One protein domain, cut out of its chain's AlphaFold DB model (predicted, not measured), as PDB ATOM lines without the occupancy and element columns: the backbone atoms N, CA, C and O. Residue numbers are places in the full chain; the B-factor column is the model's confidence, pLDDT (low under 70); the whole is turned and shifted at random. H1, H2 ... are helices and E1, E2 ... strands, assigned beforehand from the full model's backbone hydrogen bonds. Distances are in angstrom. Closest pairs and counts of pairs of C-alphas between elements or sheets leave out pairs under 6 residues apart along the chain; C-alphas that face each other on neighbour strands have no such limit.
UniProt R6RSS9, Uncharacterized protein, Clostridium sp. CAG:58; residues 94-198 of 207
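Overview. This is residues 94 to 198 of the 207 residues of an uncharacterized protein of Clostridium sp. CAG:58 (UniProt R6RSS9). A four-stranded sheet forms a wall with H1 and H2 side by side over one face, running opposite ways, and its other face bare. After H2 the chain turns almost at a right angle into H3, which packs on one end of the sheet beside E4; the tail of residues 193 to 198 and the link of residues 153 to 161 lie at opposite ends of the long axis. The printed part has 105 residues, with named elements in the order E1, E2, H1, E3, E4, H2, H3. The sheet's order is E2, E1, E3, E4, all antiparallel, and the class is mixed, helices and strands. The whole is compact, with a radius of gyration of the C-alphas of 14.3 A and spans of 48 by 24 by 23 A.

Arrangement. E1, residues 94 to 99, and E2, residues 104 to 107, form a hairpin, with N 106 and O 97 at 2.8 A. H1, residues 116 to 133, is on the sheet at a height over the sheet of 8.5 A; its closest C-alphas to E1 are those of Cys 126 and Ala 98, 5.3 A apart. H1 is over E1 and only just over E2, on which 3 of its C-alphas fall, and stands at 36 degrees to E1 on the local plane, slantwise to the strands. E3, residues 136 to 141, is the antiparallel neighbour of E1, with N 98 and O 137 at 2.8 A. E2, H1 and E3 make a split strand-helix-strand unit, two strands running the same way with E1 between them, and its crossover is left-handed. E4, residues 147 to 152, forms a hairpin with E3, with N 138 and O 150 at 2.8 A. H2, residues 162 to 175, is over E4 at a height over the sheet of 10.2 A, on the same face as H1. With residues 162 to 168 alone it touches H1, at a shallow tilt of 26 degrees, opposite ways; the closest C-alphas, of Ser 165 and Ile 133, are 5.9 A apart. H3, residues 177 to 192, is about perpendicular to H2, at 84 degrees, and close but not clearly touching. The closest C-alphas of H3 and E4 are those of Glu 184 and Leu 147, 6.1 A apart. The three helices on one face of the sheet make two layers, helices and strands. Every O i to N i+4 pair is within hydrogen-bond range in H1 and H3, and 9 of 10 in H2.

Along the chain. E1 begins at C-alpha 94, (44.628, -42.206, 23.555), and is 13.8 A long; E2 is 10.2 A. H1 runs 25.5 A, from C-alpha 116 at (36.659, -52.201, 35.905). E3 is 16.6 A, E4 16.5 A and H2 20.2 A long. H3, 21.0 A, ends at C-alpha 192, (42.485, -53.298, 14.171).

Size, cuts and confidence. The two C-alphas farthest apart, of Tyr 158 and Ala 197, are 48.8 A apart. The printed part has no cut, and no link is long. The mean pLDDT of the printed part is 93.1; residues 195 to 198 are under 70.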
ATOM      1  N   VAL A  94      44.462 -42.334  22.103       96.38
ATOM      2  CA  VAL A  94      44.628 -42.206  23.555       96.38
ATOM      3  C   VAL A  94      43.719 -43.199  24.278       96.38
ATOM      4  O   VAL A  94      42.496 -43.153  24.129       96.38
ATOM      5  N   LEU A  95      44.310 -44.041  25.127       97.88
ATOM      6  CA  LEU A  95      43.602 -44.932  26.047       97.88
ATOM      7  C   LEU A  95      43.188 -44.173  27.315       97.88
ATOM      8  O   LEU A  95      42.009 -44.104  27.672       97.88
ATOM      9  N   CYS A  96      44.163 -43.585  28.004       98.56
ATOM     10  CA  CYS A  96      43.949 -42.817  29.227       98.56
ATOM     11  C   CYS A  96      45.126 -41.889  29.527       98.56
ATOM     12  O   CYS A  96      46.209 -42.039  28.968       98.56
ATOM     13  N   GLY A  97      44.938 -40.952  30.452       98.31
ATOM     14  CA  GLY A  97      46.023 -40.098  30.922       98.31
ATOM     15  C   GLY A  97      45.682 -39.348  32.202       98.31
ATOM     16  O   GLY A  97      44.519 -39.264  32.596       98.31
ATOM     17  N   ALA A  98      46.697 -38.803  32.860       98.50
ATOM     18  CA  ALA A  98      46.544 -37.925  34.013       98.50
ATOM     19  C   ALA A  98      47.411 -36.675  33.859       98.50
ATOM     20  O   ALA A  98      48.465 -36.707  33.226       98.50
ATOM     21  N   SER A  99      46.965 -35.581  34.470       97.25
ATOM     22  CA  SER A  99      47.681 -34.307  34.506       97.25
ATOM     23  C   SER A  99      47.876 -33.861  35.948       97.25
ATOM     24  O   SER A  99      46.892 -33.685  36.674       97.25
ATOM     25  N   SER A 100      49.132 -33.637  36.347       95.56
ATOM     26  CA  SER A 100      49.458 -33.013  37.637       95.56
ATOM     27  C   SER A 100      48.988 -31.552  37.690       95.56
ATOM     28  O   SER A 100      48.539 -31.086  38.736       95.56
ATOM     29  N   TYR A 101      48.990 -30.854  36.546       93.31
ATOM     30  CA  TYR A 101      48.569 -29.455  36.423       93.31
ATOM     31  C   TYR A 101      47.063 -29.268  36.608       93.31
ATOM     32  O   TYR A 101      46.621 -28.350  37.295       93.31
ATOM     33  N   GLU A 102      46.263 -30.138  35.986       95.06
ATOM     34  CA  GLU A 102      44.802 -30.073  36.082       95.06
ATOM     35  C   GLU A 102      44.236 -30.884  37.246       95.06
ATOM     36  O   GLU A 102      43.054 -30.738  37.561       95.06
ATOM     37  N   GLN A 103      45.048 -31.750  37.858       94.69
ATOM     38  CA  GLN A 103      44.625 -32.720  38.871       94.69
ATOM     39  C   GLN A 103      43.450 -33.583  38.390       94.69
ATOM     40  O   GLN A 103      42.483 -33.837  39.114       94.69
ATOM     41  N   LYS A 104      43.520 -34.017  37.128       96.62
ATOM     42  CA  LYS A 104      42.475 -34.804  36.469       96.62
ATOM     43  C   LYS A 104      43.036 -36.064  35.849       96.62
ATOM     44  O   LYS A 104      44.151 -36.083  35.335       96.62
ATOM     45  N   TYR A 105      42.180 -37.077  35.839       98.31
ATOM     46  CA  TYR A 105      42.345 -38.302  35.081       98.31
ATOM     47  C   TYR A 105      41.313 -38.349  33.951       98.31
ATOM     48  O   TYR A 105      40.141 -38.027  34.158       98.31
ATOM     49  N   TYR A 106      41.759 -38.766  32.774       98.38
ATOM     50  CA  TYR A 106      40.948 -38.996  31.589       98.38
ATOM     51  C   TYR A 106      41.017 -40.471  31.191       98.38
ATOM     52  O   TYR A 106      42.090 -41.073  31.184       98.38
ATOM     53  N   PHE A 107      39.871 -41.031  30.808       98.44
ATOM     54  CA  PHE A 107      39.761 -42.367  30.231       98.44
ATOM     55  C   PHE A 107      38.873 -42.306  28.990       98.44
ATOM     56  O   PHE A 107      37.737 -41.812  29.059       98.44
ATOM     57  N   ASN A 108      39.383 -42.813  27.872       96.12
ATOM     58  CA  ASN A 108      38.678 -42.783  26.602       96.12
ATOM     59  C   ASN A 108      37.472 -43.746  26.614       96.12
ATOM     60  O   ASN A 108      37.576 -44.920  26.970       96.12
ATOM     61  N   GLN A 109      36.299 -43.233  26.232       94.44
ATOM     62  CA  GLN A 109      35.034 -43.974  26.252       94.44
ATOM     63  C   GLN A 109      34.940 -45.065  25.183       94.44
ATOM     64  O   GLN A 109      34.136 -45.988  25.348       94.44
ATOM     65  N   ASP A 110      35.785 -45.027  24.155       90.81
ATOM     66  CA  ASP A 110      35.893 -46.111  23.174       90.81
ATOM     67  C   ASP A 110      36.331 -47.425  23.852       90.81
ATOM     68  O   ASP A 110      35.906 -48.516  23.478       90.81
ATOM     69  N   PHE A 111      37.057 -47.320  24.969       95.06
ATOM     70  CA  PHE A 111      37.532 -48.439  25.784       95.06
ATOM     71  C   PHE A 111      36.592 -48.783  26.951       95.06
ATOM     72  O   PHE A 111      36.974 -49.482  27.895       95.06
ATOM     73  N   LYS A 112      35.330 -48.326  26.927       92.94
ATOM     74  CA  LYS A 112      34.359 -48.580  28.012       92.94
ATOM     75  C   LYS A 112      34.104 -50.067  28.282       92.94
ATOM     76  O   LYS A 112      33.668 -50.395  29.386       92.94
ATOM     77  N   ALA A 113      34.366 -50.945  27.315       93.56
ATOM     78  CA  ALA A 113      34.213 -52.390  27.460       93.56
ATOM     79  C   ALA A 113      35.295 -53.035  28.348       93.56
ATOM     80  O   ALA A 113      35.086 -54.149  28.826       93.56
ATOM     81  N   LEU A 114      36.412 -52.342  28.622       96.50
ATOM     82  CA  LEU A 114      37.462 -52.871  29.490       96.50
ATOM     83  C   LEU A 114      36.930 -53.175  30.906       96.50
ATOM     84  O   LEU A 114      36.132 -52.397  31.447       96.50
ATOM     85  N   PRO A 115      37.388 -54.266  31.547       97.38
ATOM     86  CA  PRO A 115      36.991 -54.590  32.911       97.38
ATOM     87  C   PRO A 115      37.326 -53.475  33.911       97.38
ATOM     88  O   PRO A 115      38.375 -52.835  33.829       97.38
ATOM     89  N   ASP A 116      36.480 -53.285  34.925       97.19
ATOM     90  CA  ASP A 116      36.659 -52.201  35.905       97.19
ATOM     91  C   ASP A 116      37.972 -52.286  36.688       97.19
ATOM     92  O   ASP A 116      38.511 -51.261  37.099       97.19
ATOM     93  N   HIS A 117      38.496 -53.494  36.912       96.81
ATOM     94  CA  HIS A 117      39.783 -53.660  37.586       96.81
ATOM     95  C   HIS A 117      40.947 -53.146  36.726       96.81
ATOM     96  O   HIS A 117      41.837 -52.499  37.262       96.81
ATOM     97  N   ILE A 118      40.887 -53.338  35.403       97.75
ATOM     98  CA  ILE A 118      41.867 -52.814  34.442       97.75
ATOM     99  C   ILE A 118      41.816 -51.286  34.417       97.75
ATOM    100  O   ILE A 118      42.840 -50.629  34.571       97.75
ATOM    101  N   LYS A 119      40.613 -50.705  34.317       98.12
ATOM    102  CA  LYS A 119      40.425 -49.243  34.349       98.12
ATOM    103  C   LYS A 119      40.979 -48.618  35.630       98.12
ATOM    104  O   LYS A 119      41.638 -47.584  35.581       98.12
ATOM    105  N   LYS A 120      40.724 -49.254  36.780       98.06
ATOM    106  CA  LYS A 120      41.257 -48.808  38.076       98.06
ATOM    107  C   LYS A 120      42.776 -48.891  38.120       98.06
ATOM    108  O   LYS A 120      43.399 -47.958  38.607       98.06
ATOM    109  N   GLU A 121      43.359 -49.973  37.615       98.25
ATOM    110  CA  GLU A 121      44.811 -50.142  37.572       98.25
ATOM    111  C   GLU A 121      45.474 -49.058  36.710       98.25
ATOM    112  O   GLU A 121      46.399 -48.393  37.170       98.25
ATOM    113  N   LEU A 122      44.930 -48.795  35.517       98.38
ATOM    114  CA  LEU A 122      45.375 -47.710  34.636       98.38
ATOM    115  C   LEU A 122      45.275 -46.341  35.321       98.38
ATOM    116  O   LEU A 122      46.217 -45.552  35.291       98.38
ATOM    117  N   GLN A 123      44.152 -46.071  35.993       98.50
ATOM    118  CA  GLN A 123      43.974 -44.838  36.753       98.50
ATOM    119  C   GLN A 123      45.019 -44.693  37.862       98.50
ATOM    120  O   GLN A 123      45.602 -43.620  38.010       98.50
ATOM    121  N   ILE A 124      45.273 -45.759  38.627       98.31
ATOM    122  CA  ILE A 124      46.289 -45.770  39.684       98.31
ATOM    123  C   ILE A 124      47.665 -45.476  39.083       98.31
ATOM    124  O   ILE A 124      48.360 -44.596  39.582       98.31
ATOM    125  N   MET A 125      48.039 -46.149  37.994       98.31
ATOM    126  CA  MET A 125      49.326 -45.936  37.327       98.31
ATOM    127  C   MET A 125      49.509 -44.487  36.873       98.31
ATOM    128  O   MET A 125      50.548 -43.891  37.169       98.31
ATOM    129  N   CYS A 126      48.509 -43.913  36.192       98.12
ATOM    130  CA  CYS A 126      48.572 -42.542  35.696       98.12
ATOM    131  C   CYS A 126      48.661 -41.524  36.835       98.12
ATOM    132  O   CYS A 126      49.534 -40.661  36.814       98.12
ATOM    133  N   VAL A 127      47.792 -41.643  37.844       98.06
ATOM    134  CA  VAL A 127      47.752 -40.696  38.967       98.06
ATOM    135  C   VAL A 127      49.025 -40.784  39.807       98.06
ATOM    136  O   VAL A 127      49.614 -39.750  40.111       98.06
ATOM    137  N   LEU A 128      49.492 -41.996  40.134       97.62
ATOM    138  CA  LEU A 128      50.738 -42.180  40.888       97.62
ATOM    139  C   LEU A 128      51.954 -41.675  40.115       97.62
ATOM    140  O   LEU A 128      52.857 -41.109  40.717       97.62
ATOM    141  N   PHE A 129      51.978 -41.846  38.792       98.12
ATOM    142  CA  PHE A 129      53.049 -41.277  37.984       98.12
ATOM    143  C   PHE A 129      53.076 -39.755  38.115       98.12
ATOM    144  O   PHE A 129      54.117 -39.195  38.429       98.12
ATOM    145  N   THR A 130      51.939 -39.087  37.910       96.25
ATOM    146  CA  THR A 130      51.886 -37.620  37.967       96.25
ATOM    147  C   THR A 130      52.139 -37.060  39.364       96.25
ATOM    148  O   THR A 130      52.622 -35.940  39.470       96.25
ATOM    149  N   GLU A 131      51.842 -37.825  40.417       95.62
ATOM    150  CA  GLU A 131      52.157 -37.457  41.802       95.62
ATOM    151  C   GLU A 131      53.662 -37.562  42.088       95.62
ATOM    152  O   GLU A 131      54.239 -36.666  42.697       95.62
ATOM    153  N   ASP A 132      54.307 -38.637  41.623       95.12
ATOM    154  CA  ASP A 132      55.732 -38.879  41.869       95.12
ATOM    155  C   ASP A 132      56.642 -38.024  40.969       95.12
ATOM    156  O   ASP A 132      57.732 -37.639  41.389       95.12
ATOM    157  N   ILE A 133      56.227 -37.778  39.721       96.75
ATOM    158  CA  ILE A 133      57.072 -37.226  38.647       96.75
ATOM    159  C   ILE A 133      56.679 -35.798  38.241       96.75
ATOM    160  O   ILE A 133      57.531 -35.040  37.780       96.75
ATOM    161  N   GLY A 134      55.405 -35.420  38.381       94.38
ATOM    162  CA  GLY A 134      54.853 -34.210  37.766       94.38
ATOM    163  C   GLY A 134      54.477 -34.402  36.288       94.38
ATOM    164  O   GLY A 134      54.418 -35.522  35.775       94.38
ATOM    165  N   GLY A 135      54.185 -33.300  35.593       95.50
ATOM    166  CA  GLY A 135      53.800 -33.315  34.179       95.50
ATOM    167  C   GLY A 135      52.435 -33.945  33.878       95.50
ATOM    168  O   GLY A 135      51.552 -34.059  34.738       95.50
ATOM    169  N   VAL A 136      52.265 -34.322  32.615       97.50
ATOM    170  CA  VAL A 136      51.123 -35.039  32.046       97.50
ATOM    171  C   VAL A 136      51.623 -36.372  31.512       97.50
ATOM    172  O   VAL A 136      52.551 -36.399  30.706       97.50
ATOM    173  N   LEU A 137      50.993 -37.466  31.936       98.38
ATOM    174  CA  LEU A 137      51.220 -38.795  31.378       98.38
ATOM    175  C   LEU A 137      50.001 -39.225  30.570       98.38
ATOM    176  O   LEU A 137      48.888 -39.238  31.096       98.38
ATOM    177  N   THR A 138      50.237 -39.677  29.345       98.38
ATOM    178  CA  THR A 138      49.237 -40.287  28.470       98.38
ATOM    179  C   THR A 138      49.710 -41.672  28.043       98.38
ATOM    180  O   THR A 138      50.892 -41.875  27.777       98.38
ATOM    181  N   MET A 139      48.787 -42.625  27.993       98.50
ATOM    182  CA  MET A 139      48.983 -43.937  27.386       98.50
ATOM    183  C   MET A 139      48.183 -43.978  26.086       98.50
ATOM    184  O   MET A 139      46.979 -43.697  26.100       98.50
ATOM    185  N   GLU A 140      48.839 -44.293  24.976       97.44
ATOM    186  CA  GLU A 140      48.246 -44.270  23.638       97.44
ATOM    187  C   GLU A 140      48.659 -45.492  22.823       97.44
ATOM    188  O   GLU A 140      49.781 -45.970  22.951       97.44
ATOM    189  N   PHE A 141      47.740 -45.999  22.005       95.81
ATOM    190  CA  PHE A 141      48.032 -47.064  21.055       95.81
ATOM    191  C   PHE A 141      48.505 -46.474  19.737       95.81
ATOM    192  O   PHE A 141      47.888 -45.528  19.246       95.81
ATOM    193  N   THR A 142      49.554 -47.043  19.155       93.31
ATOM    194  CA  THR A 142      49.994 -46.711  17.799       93.31
ATOM    195  C   THR A 142      49.068 -47.338  16.746       93.31
ATOM    196  O   THR A 142      48.317 -48.274  17.048       93.31
ATOM    197  N   PRO A 143      49.109 -46.850  15.493       86.62
ATOM    198  CA  PRO A 143      48.608 -47.550  14.309       86.62
ATOM    199  C   PRO A 143      48.915 -49.049  14.260       86.62
ATOM    200  O   PRO A 143      48.057 -49.838  13.880       86.62
ATOM    201  N   GLU A 144      50.119 -49.433  14.678       85.75
ATOM    202  CA  GLU A 144      50.612 -50.812  14.677       85.75
ATOM    203  C   GLU A 144      50.117 -51.634  15.882       85.75
ATOM    204  O   GLU A 144      50.370 -52.832  15.969       85.75
ATOM    205  N   GLY A 145      49.394 -51.009  16.815       89.38
ATOM    206  CA  GLY A 145      48.821 -51.666  17.987       89.38
ATOM    207  C   GLY A 145      49.749 -51.776  19.195       89.38
ATOM    208  O   GLY A 145      49.407 -52.475  20.149       89.38
ATOM    209  N   GLU A 146      50.878 -51.064  19.188       94.38
ATOM    210  CA  GLU A 146      51.787 -50.966  20.334       94.38
ATOM    211  C   GLU A 146      51.277 -49.935  21.347       94.38
ATOM    212  O   GLU A 146      50.739 -48.893  20.970       94.38
ATOM    213  N   LEU A 147      51.457 -50.196  22.643       97.06
ATOM    214  CA  LEU A 147      51.055 -49.280  23.708       97.06
ATOM    215  C   LEU A 147      52.236 -48.415  24.163       97.06
ATOM    216  O   LEU A 147      53.154 -48.864  24.854       97.06
ATOM    217  N   GLU A 148      52.172 -47.124  23.855       97.19
ATOM    218  CA  GLU A 148      53.196 -46.150  24.209       97.19
ATOM    219  C   GLU A 148      52.811 -45.283  25.416       97.19
ATOM    220  O   GLU A 148      51.653 -44.920  25.633       97.19
ATOM    221  N   PHE A 149      53.827 -44.880  26.183       98.19
ATOM    222  CA  PHE A 149      53.713 -43.869  27.233       98.19
ATOM    223  C   PHE A 149      54.262 -42.537  26.708       98.19
ATOM    224  O   PHE A 149      55.452 -42.430  26.400       98.19
ATOM    225  N   LYS A 150      53.424 -41.500  26.656       97.69
ATOM    226  CA  LYS A 150      53.827 -40.125  26.334       97.69
ATOM    227  C   LYS A 150      53.819 -39.263  27.581       97.69
ATOM    228  O   LYS A 150      52.821 -39.198  28.295       97.69
ATOM    229  N   VAL A 151      54.921 -38.559  27.807       97.06
ATOM    230  CA  VAL A 151      55.050 -37.599  28.903       97.06
ATOM    231  C   VAL A 151      55.235 -36.211  28.325       97.06
ATOM    232  O   VAL A 151      56.053 -36.013  27.427       97.06
ATOM    233  N   GLN A 152      54.468 -35.258  28.837       95.56
ATOM    234  CA  GLN A 152      54.573 -33.847  28.490       95.56
ATOM    235  C   GLN A 152      54.717 -33.037  29.774       95.56
ATOM    236  O   GLN A 152      54.018 -33.290  30.753       95.56
ATOM    237  N   ALA A 153      55.600 -32.050  29.765       94.44
ATOM    238  CA  ALA A 153      55.752 -31.093  30.850       94.44
ATOM    239  C   ALA A 153      55.816 -29.682  30.260       94.44
ATOM    240  O   ALA A 153      56.234 -29.510  29.113       94.44
ATOM    241  N   ASP A 154      55.372 -28.682  31.019       88.25
ATOM    242  CA  ASP A 154      55.595 -27.279  30.652       88.25
ATOM    243  C   ASP A 154      57.104 -26.987  30.715       88.25
ATOM    244  O   ASP A 154      57.773 -27.394  31.664       88.25
ATOM    245  N   ASP A 155      57.643 -26.242  29.746       79.94
ATOM    246  CA  ASP A 155      59.054 -25.823  29.704       79.94
ATOM    247  C   ASP A 155      59.514 -25.100  30.988       79.94
ATOM    248  O   ASP A 155      60.710 -24.956  31.249       79.94
ATOM    249  N   LYS A 156      58.566 -24.588  31.782       81.94
ATOM    250  CA  LYS A 156      58.808 -23.893  33.055       81.94
ATOM    251  C   LYS A 156      58.566 -24.758  34.290       81.94
ATOM    252  O   LYS A 156      58.646 -24.239  35.407       81.94
ATOM    253  N   ASP A 157      58.251 -26.037  34.121       86.56
ATOM    254  CA  ASP A 157      58.029 -26.950  35.232       86.56
ATOM    255  C   ASP A 157      59.357 -27.419  35.837       86.56
ATOM    256  O   ASP A 157      59.920 -28.451  35.483       86.56
ATOM    257  N   TYR A 158      59.861 -26.644  36.796       83.50
ATOM    258  CA  TYR A 158      61.056 -27.001  37.564       83.50
ATOM    259  C   TYR A 158      60.843 -28.178  38.526       83.50
ATOM    260  O   TYR A 158      61.815 -28.643  39.120       83.50
ATOM    261  N   LEU A 159      59.595 -28.602  38.747       85.62
ATOM    262  CA  LEU A 159      59.261 -29.721  39.627       85.62
ATOM    263  C   LEU A 159      59.178 -31.046  38.865       85.62
ATOM    264  O   LEU A 159      59.134 -32.092  39.508       85.62
ATOM    265  N   PHE A 160      59.191 -31.011  37.531       93.69
ATOM    266  CA  PHE A 160      59.181 -32.207  36.705       93.69
ATOM    267  C   PHE A 160      60.500 -32.985  36.811       93.69
ATOM    268  O   PHE A 160      61.582 -32.454  36.541       93.69
ATOM    269  N   ASP A 161      60.412 -34.270  37.161       93.12
ATOM    270  CA  ASP A 161      61.563 -35.176  37.213       93.12
ATOM    271  C   ASP A 161      61.744 -35.934  35.886       93.12
ATOM    272  O   ASP A 161      61.226 -37.035  35.685       93.12
ATOM    273  N   GLU A 162      62.526 -35.361  34.968       92.88
ATOM    274  CA  GLU A 162      62.794 -35.954  33.649       92.88
ATOM    275  C   GLU A 162      63.477 -37.335  33.731       92.88
ATOM    276  O   GLU A 162      63.174 -38.241  32.950       92.88
ATOM    277  N   ILE A 163      64.373 -37.536  34.702       93.75
ATOM    278  CA  ILE A 163      65.087 -38.809  34.869       93.75
ATOM    279  C   ILE A 163      64.163 -39.841  35.522       93.75
ATOM    280  O   ILE A 163      64.077 -40.985  35.060       93.75
ATOM    281  N   GLY A 164      63.460 -39.439  36.582       94.50
ATOM    282  CA  GLY A 164      62.480 -40.265  37.280       94.50
ATOM    283  C   GLY A 164      61.361 -40.731  36.358       94.50
ATOM    284  O   GLY A 164      60.998 -41.904  36.406       94.50
ATOM    285  N   SER A 165      60.901 -39.866  35.450       96.19
ATOM    286  CA  SER A 165      59.922 -40.178  34.404       96.19
ATOM    287  C   SER A 165      60.305 -41.442  33.624       96.19
ATOM    288  O   SER A 165      59.578 -42.442  33.632       96.19
ATOM    289  N   GLY A 166      61.500 -41.453  33.022       95.88
ATOM    290  CA  GLY A 166      61.972 -42.593  32.235       95.88
ATOM    291  C   GLY A 166      62.176 -43.863  33.068       95.88
ATOM    292  O   GLY A 166      61.879 -44.968  32.608       95.88
ATOM    293  N   LEU A 167      62.657 -43.732  34.310       97.38
ATOM    294  CA  LEU A 167      62.826 -44.870  35.219       97.38
ATOM    295  C   LEU A 167      61.482 -45.472  35.646       97.38
ATOM    296  O   LEU A 167      61.349 -46.698  35.673       97.38
ATOM    297  N   LYS A 168      60.490 -44.628  35.937       97.31
ATOM    298  CA  LYS A 168      59.145 -45.038  36.344       97.31
ATOM    299  C   LYS A 168      58.402 -45.722  35.197       97.31
ATOM    300  O   LYS A 168      57.800 -46.768  35.418       97.31
ATOM    301  N   ILE A 169      58.521 -45.216  33.966       97.62
ATOM    302  CA  ILE A 169      57.963 -45.888  32.777       97.62
ATOM    303  C   ILE A 169      58.586 -47.275  32.604       97.62
ATOM    304  O   ILE A 169      57.858 -48.259  32.496       97.62
ATOM    305  N   ARG A 170      59.919 -47.395  32.668       97.62
ATOM    306  CA  ARG A 170      60.594 -48.706  32.589       97.62
ATOM    307  C   ARG A 170      60.179 -49.645  33.719       97.62
ATOM    308  O   ARG A 170      60.117 -50.859  33.528       97.62
ATOM    309  N   GLN A 171      59.921 -49.103  34.908       97.31
ATOM    310  CA  GLN A 171      59.380 -49.872  36.021       97.31
ATOM    311  C   GLN A 171      57.983 -50.409  35.688       97.31
ATOM    312  O   GLN A 171      57.766 -51.607  35.845       97.31
ATOM    313  N   TYR A 172      57.071 -49.569  35.190       97.81
ATOM    314  CA  TYR A 172      55.736 -49.992  34.765       97.81
ATOM    315  C   TYR A 172      55.784 -51.028  33.644       97.81
ATOM    316  O   TYR A 172      55.143 -52.066  33.772       97.81
ATOM    317  N   GLN A 173      56.601 -50.814  32.613       97.06
ATOM    318  CA  GLN A 173      56.793 -51.775  31.521       97.06
ATOM    319  C   GLN A 173      57.240 -53.153  32.032       97.06
ATOM    320  O   GLN A 173      56.798 -54.180  31.527       97.06
ATOM    321  N   ARG A 174      58.080 -53.196  33.074       97.38
ATOM    322  CA  ARG A 174      58.531 -54.452  33.687       97.38
ATOM    323  C   ARG A 174      57.482 -55.078  34.610       97.38
ATOM    324  O   ARG A 174      57.266 -56.281  34.557       97.38
ATOM    325  N   GLU A 175      56.886 -54.293  35.503       97.25
ATOM    326  CA  GLU A 175      56.006 -54.790  36.575       97.25
ATOM    327  C   GLU A 175      54.573 -55.046  36.111       97.25
ATOM    328  O   GLU A 175      53.858 -55.835  36.726       97.25
ATOM    329  N   LYS A 176      54.148 -54.377  35.038       97.44
ATOM    330  CA  LYS A 176      52.806 -54.469  34.458       97.44
ATOM    331  C   LYS A 176      52.830 -55.092  33.067       97.44
ATOM    332  O   LYS A 176      51.881 -54.907  32.319       97.44
ATOM    333  N   LYS A 177      53.880 -55.852  32.738       96.88
ATOM    334  CA  LYS A 177      54.071 -56.478  31.426       96.88
ATOM    335  C   LYS A 177      52.813 -57.209  30.932       96.88
ATOM    336  O   LYS A 177      52.275 -56.833  29.903       96.88
ATOM    337  N   GLU A 178      52.284 -58.141  31.727       97.06
ATOM    338  CA  GLU A 178      51.082 -58.918  31.371       97.06
ATOM    339  C   GLU A 178      49.856 -58.031  31.099       97.06
ATOM    340  O   GLU A 178      49.078 -58.285  30.185       97.06
ATOM    341  N   LEU A 179      49.685 -56.966  31.889       97.62
ATOM    342  CA  LEU A 179      48.600 -56.007  31.701       97.62
ATOM    343  C   LEU A 179      48.758 -55.260  30.371       97.62
ATOM    344  O   LEU A 179      47.790 -55.156  29.625       97.62
ATOM    345  N   LEU A 180      49.954 -54.741  30.087       97.88
ATOM    346  CA  LEU A 180      50.228 -53.969  28.874       97.88
ATOM    347  C   LEU A 180      50.079 -54.844  27.621       97.88
ATOM    348  O   LEU A 180      49.350 -54.457  26.714       97.88
ATOM    349  N   GLU A 181      50.625 -56.061  27.632       96.62
ATOM    350  CA  GLU A 181      50.464 -57.031  26.538       96.62
ATOM    351  C   GLU A 181      48.987 -57.403  26.324       96.62
ATOM    352  O   GLU A 181      48.509 -57.476  25.193       96.62
ATOM    353  N   SER A 182      48.214 -57.576  27.405       96.38
ATOM    354  CA  SER A 182      46.775 -57.852  27.290       96.38
ATOM    355  C   SER A 182      45.983 -56.681  26.696       96.38
ATOM    356  O   SER A 182      44.976 -56.897  26.020       96.38
ATOM    357  N   LEU A 183      46.432 -55.445  26.935       97.38
ATOM    358  CA  LEU A 183      45.828 -54.234  26.385       97.38
ATOM    359  C   LEU A 183      46.152 -54.076  24.897       97.38
ATOM    360  O   LEU A 183      45.250 -53.752  24.128       97.38
ATOM    361  N   GLU A 184      47.393 -54.351  24.492       95.94
ATOM    362  CA  GLU A 184      47.814 -54.390  23.083       95.94
ATOM    363  C   GLU A 184      47.055 -55.466  22.307       95.94
ATOM    364  O   GLU A 184      46.505 -55.194  21.243       95.94
ATOM    365  N   LEU A 185      46.935 -56.674  22.868       92.19
ATOM    366  CA  LEU A 185      46.139 -57.746  22.272       92.19
ATOM    367  C   LEU A 185      44.665 -57.346  22.123       92.19
ATOM    368  O   LEU A 185      44.067 -57.541  21.068       92.19
ATOM    369  N   TYR A 186      44.075 -56.770  23.175       92.75
ATOM    370  CA  TYR A 186      42.704 -56.265  23.123       92.75
ATOM    371  C   TYR A 186      42.539 -55.220  22.015       92.75
ATOM    372  O   TYR A 186      41.568 -55.284  21.266       92.75
ATOM    373  N   TYR A 187      43.470 -54.275  21.898       90.56
ATOM    374  CA  TYR A 187      43.405 -53.237  20.879       90.56
ATOM    375  C   TYR A 187      43.514 -53.821  19.467       90.56
ATOM    376  O   TYR A 187      42.651 -53.545  18.637       90.56
ATOM    377  N   ARG A 188      44.487 -54.701  19.219       86.75
ATOM    378  CA  ARG A 188      44.660 -55.381  17.928       86.75
ATOM    379  C   ARG A 188      43.405 -56.137  17.489       86.75
ATOM    380  O   ARG A 188      42.880 -55.900  16.405       86.75
ATOM    381  N   VAL A 189      42.829 -56.944  18.378       85.19
ATOM    382  CA  VAL A 189      41.630 -57.738  18.056       85.19
ATOM    383  C   VAL A 189      40.372 -56.872  17.914       85.19
ATOM    384  O   VAL A 189      39.550 -57.111  17.035       85.19
ATOM    385  N   VAL A 190      40.172 -55.887  18.795       83.69
ATOM    386  CA  VAL A 190      38.900 -55.143  18.871       83.69
ATOM    387  C   VAL A 190      38.873 -53.914  17.961       83.69
ATOM    388  O   VAL A 190      37.793 -53.533  17.512       83.69
ATOM    389  N   PHE A 191      40.021 -53.288  17.696       82.38
ATOM    390  CA  PHE A 191      40.117 -52.037  16.935       82.38
ATOM    391  C   PHE A 191      40.787 -52.206  15.573       82.38
ATOM    392  O   PHE A 191      40.348 -51.553  14.629       82.38
ATOM    393  N   LEU A 192      41.819 -53.051  15.459       81.69
ATOM    394  CA  LEU A 192      42.485 -53.298  14.171       81.69
ATOM    395  C   LEU A 192      41.843 -54.452  13.390       81.69
ATOM    396  O   LEU A 192      41.974 -54.511  12.172       81.69
ATOM    397  N   GLY A 193      41.075 -55.310  14.069       72.06
ATOM    398  CA  GLY A 193      40.385 -56.437  13.442       72.06
ATOM    399  C   GLY A 193      41.291 -57.643  13.196       72.06
ATOM    400  O   GLY A 193      40.900 -58.543  12.451       72.06
ATOM    401  N   ASP A 194      42.468 -57.684  13.830       75.62
ATOM    402  CA  ASP A 194      43.402 -58.803  13.724       75.62
ATOM    403  C   ASP A 194      42.725 -60.100  14.178       75.62
ATOM    404  O   ASP A 194      42.095 -60.167  15.244       75.62
ATOM    405  N   SER A 195      42.868 -61.165  13.385       67.19
ATOM    406  CA  SER A 195      42.419 -62.480  13.822       67.19
ATOM    407  C   SER A 195      43.443 -63.084  14.787       67.19
ATOM    408  O   SER A 195      44.651 -62.901  14.644       67.19
ATOM    409  N   LEU A 196      42.977 -63.873  15.761       60.84
ATOM    410  CA  LEU A 196      43.870 -64.586  16.689       60.84
ATOM    411  C   LEU A 196      44.877 -65.498  15.961       60.84
ATOM    412  O   LEU A 196      45.940 -65.768  16.502       60.84
ATOM    413  N   ALA A 197      44.553 -65.949  14.744       55.91
ATOM    414  CA  ALA A 197      45.433 -66.782  13.930       55.91
ATOM    415  C   ALA A 197      46.573 -65.987  13.270       55.91
ATOM    416  O   ALA A 197      47.641 -66.549  13.046       55.91
ATOM    417  N   ASP A 198      46.373 -64.698  12.984       57.44
ATOM    418  CA  ASP A 198      47.413 -63.843  12.395       57.44
ATOM    419  C   ASP A 198      48.486 -63.498  13.441       57.44
ATOM    420  O   ASP A 198      49.680 -63.503  13.144       57.44
TER     421      ASP A 198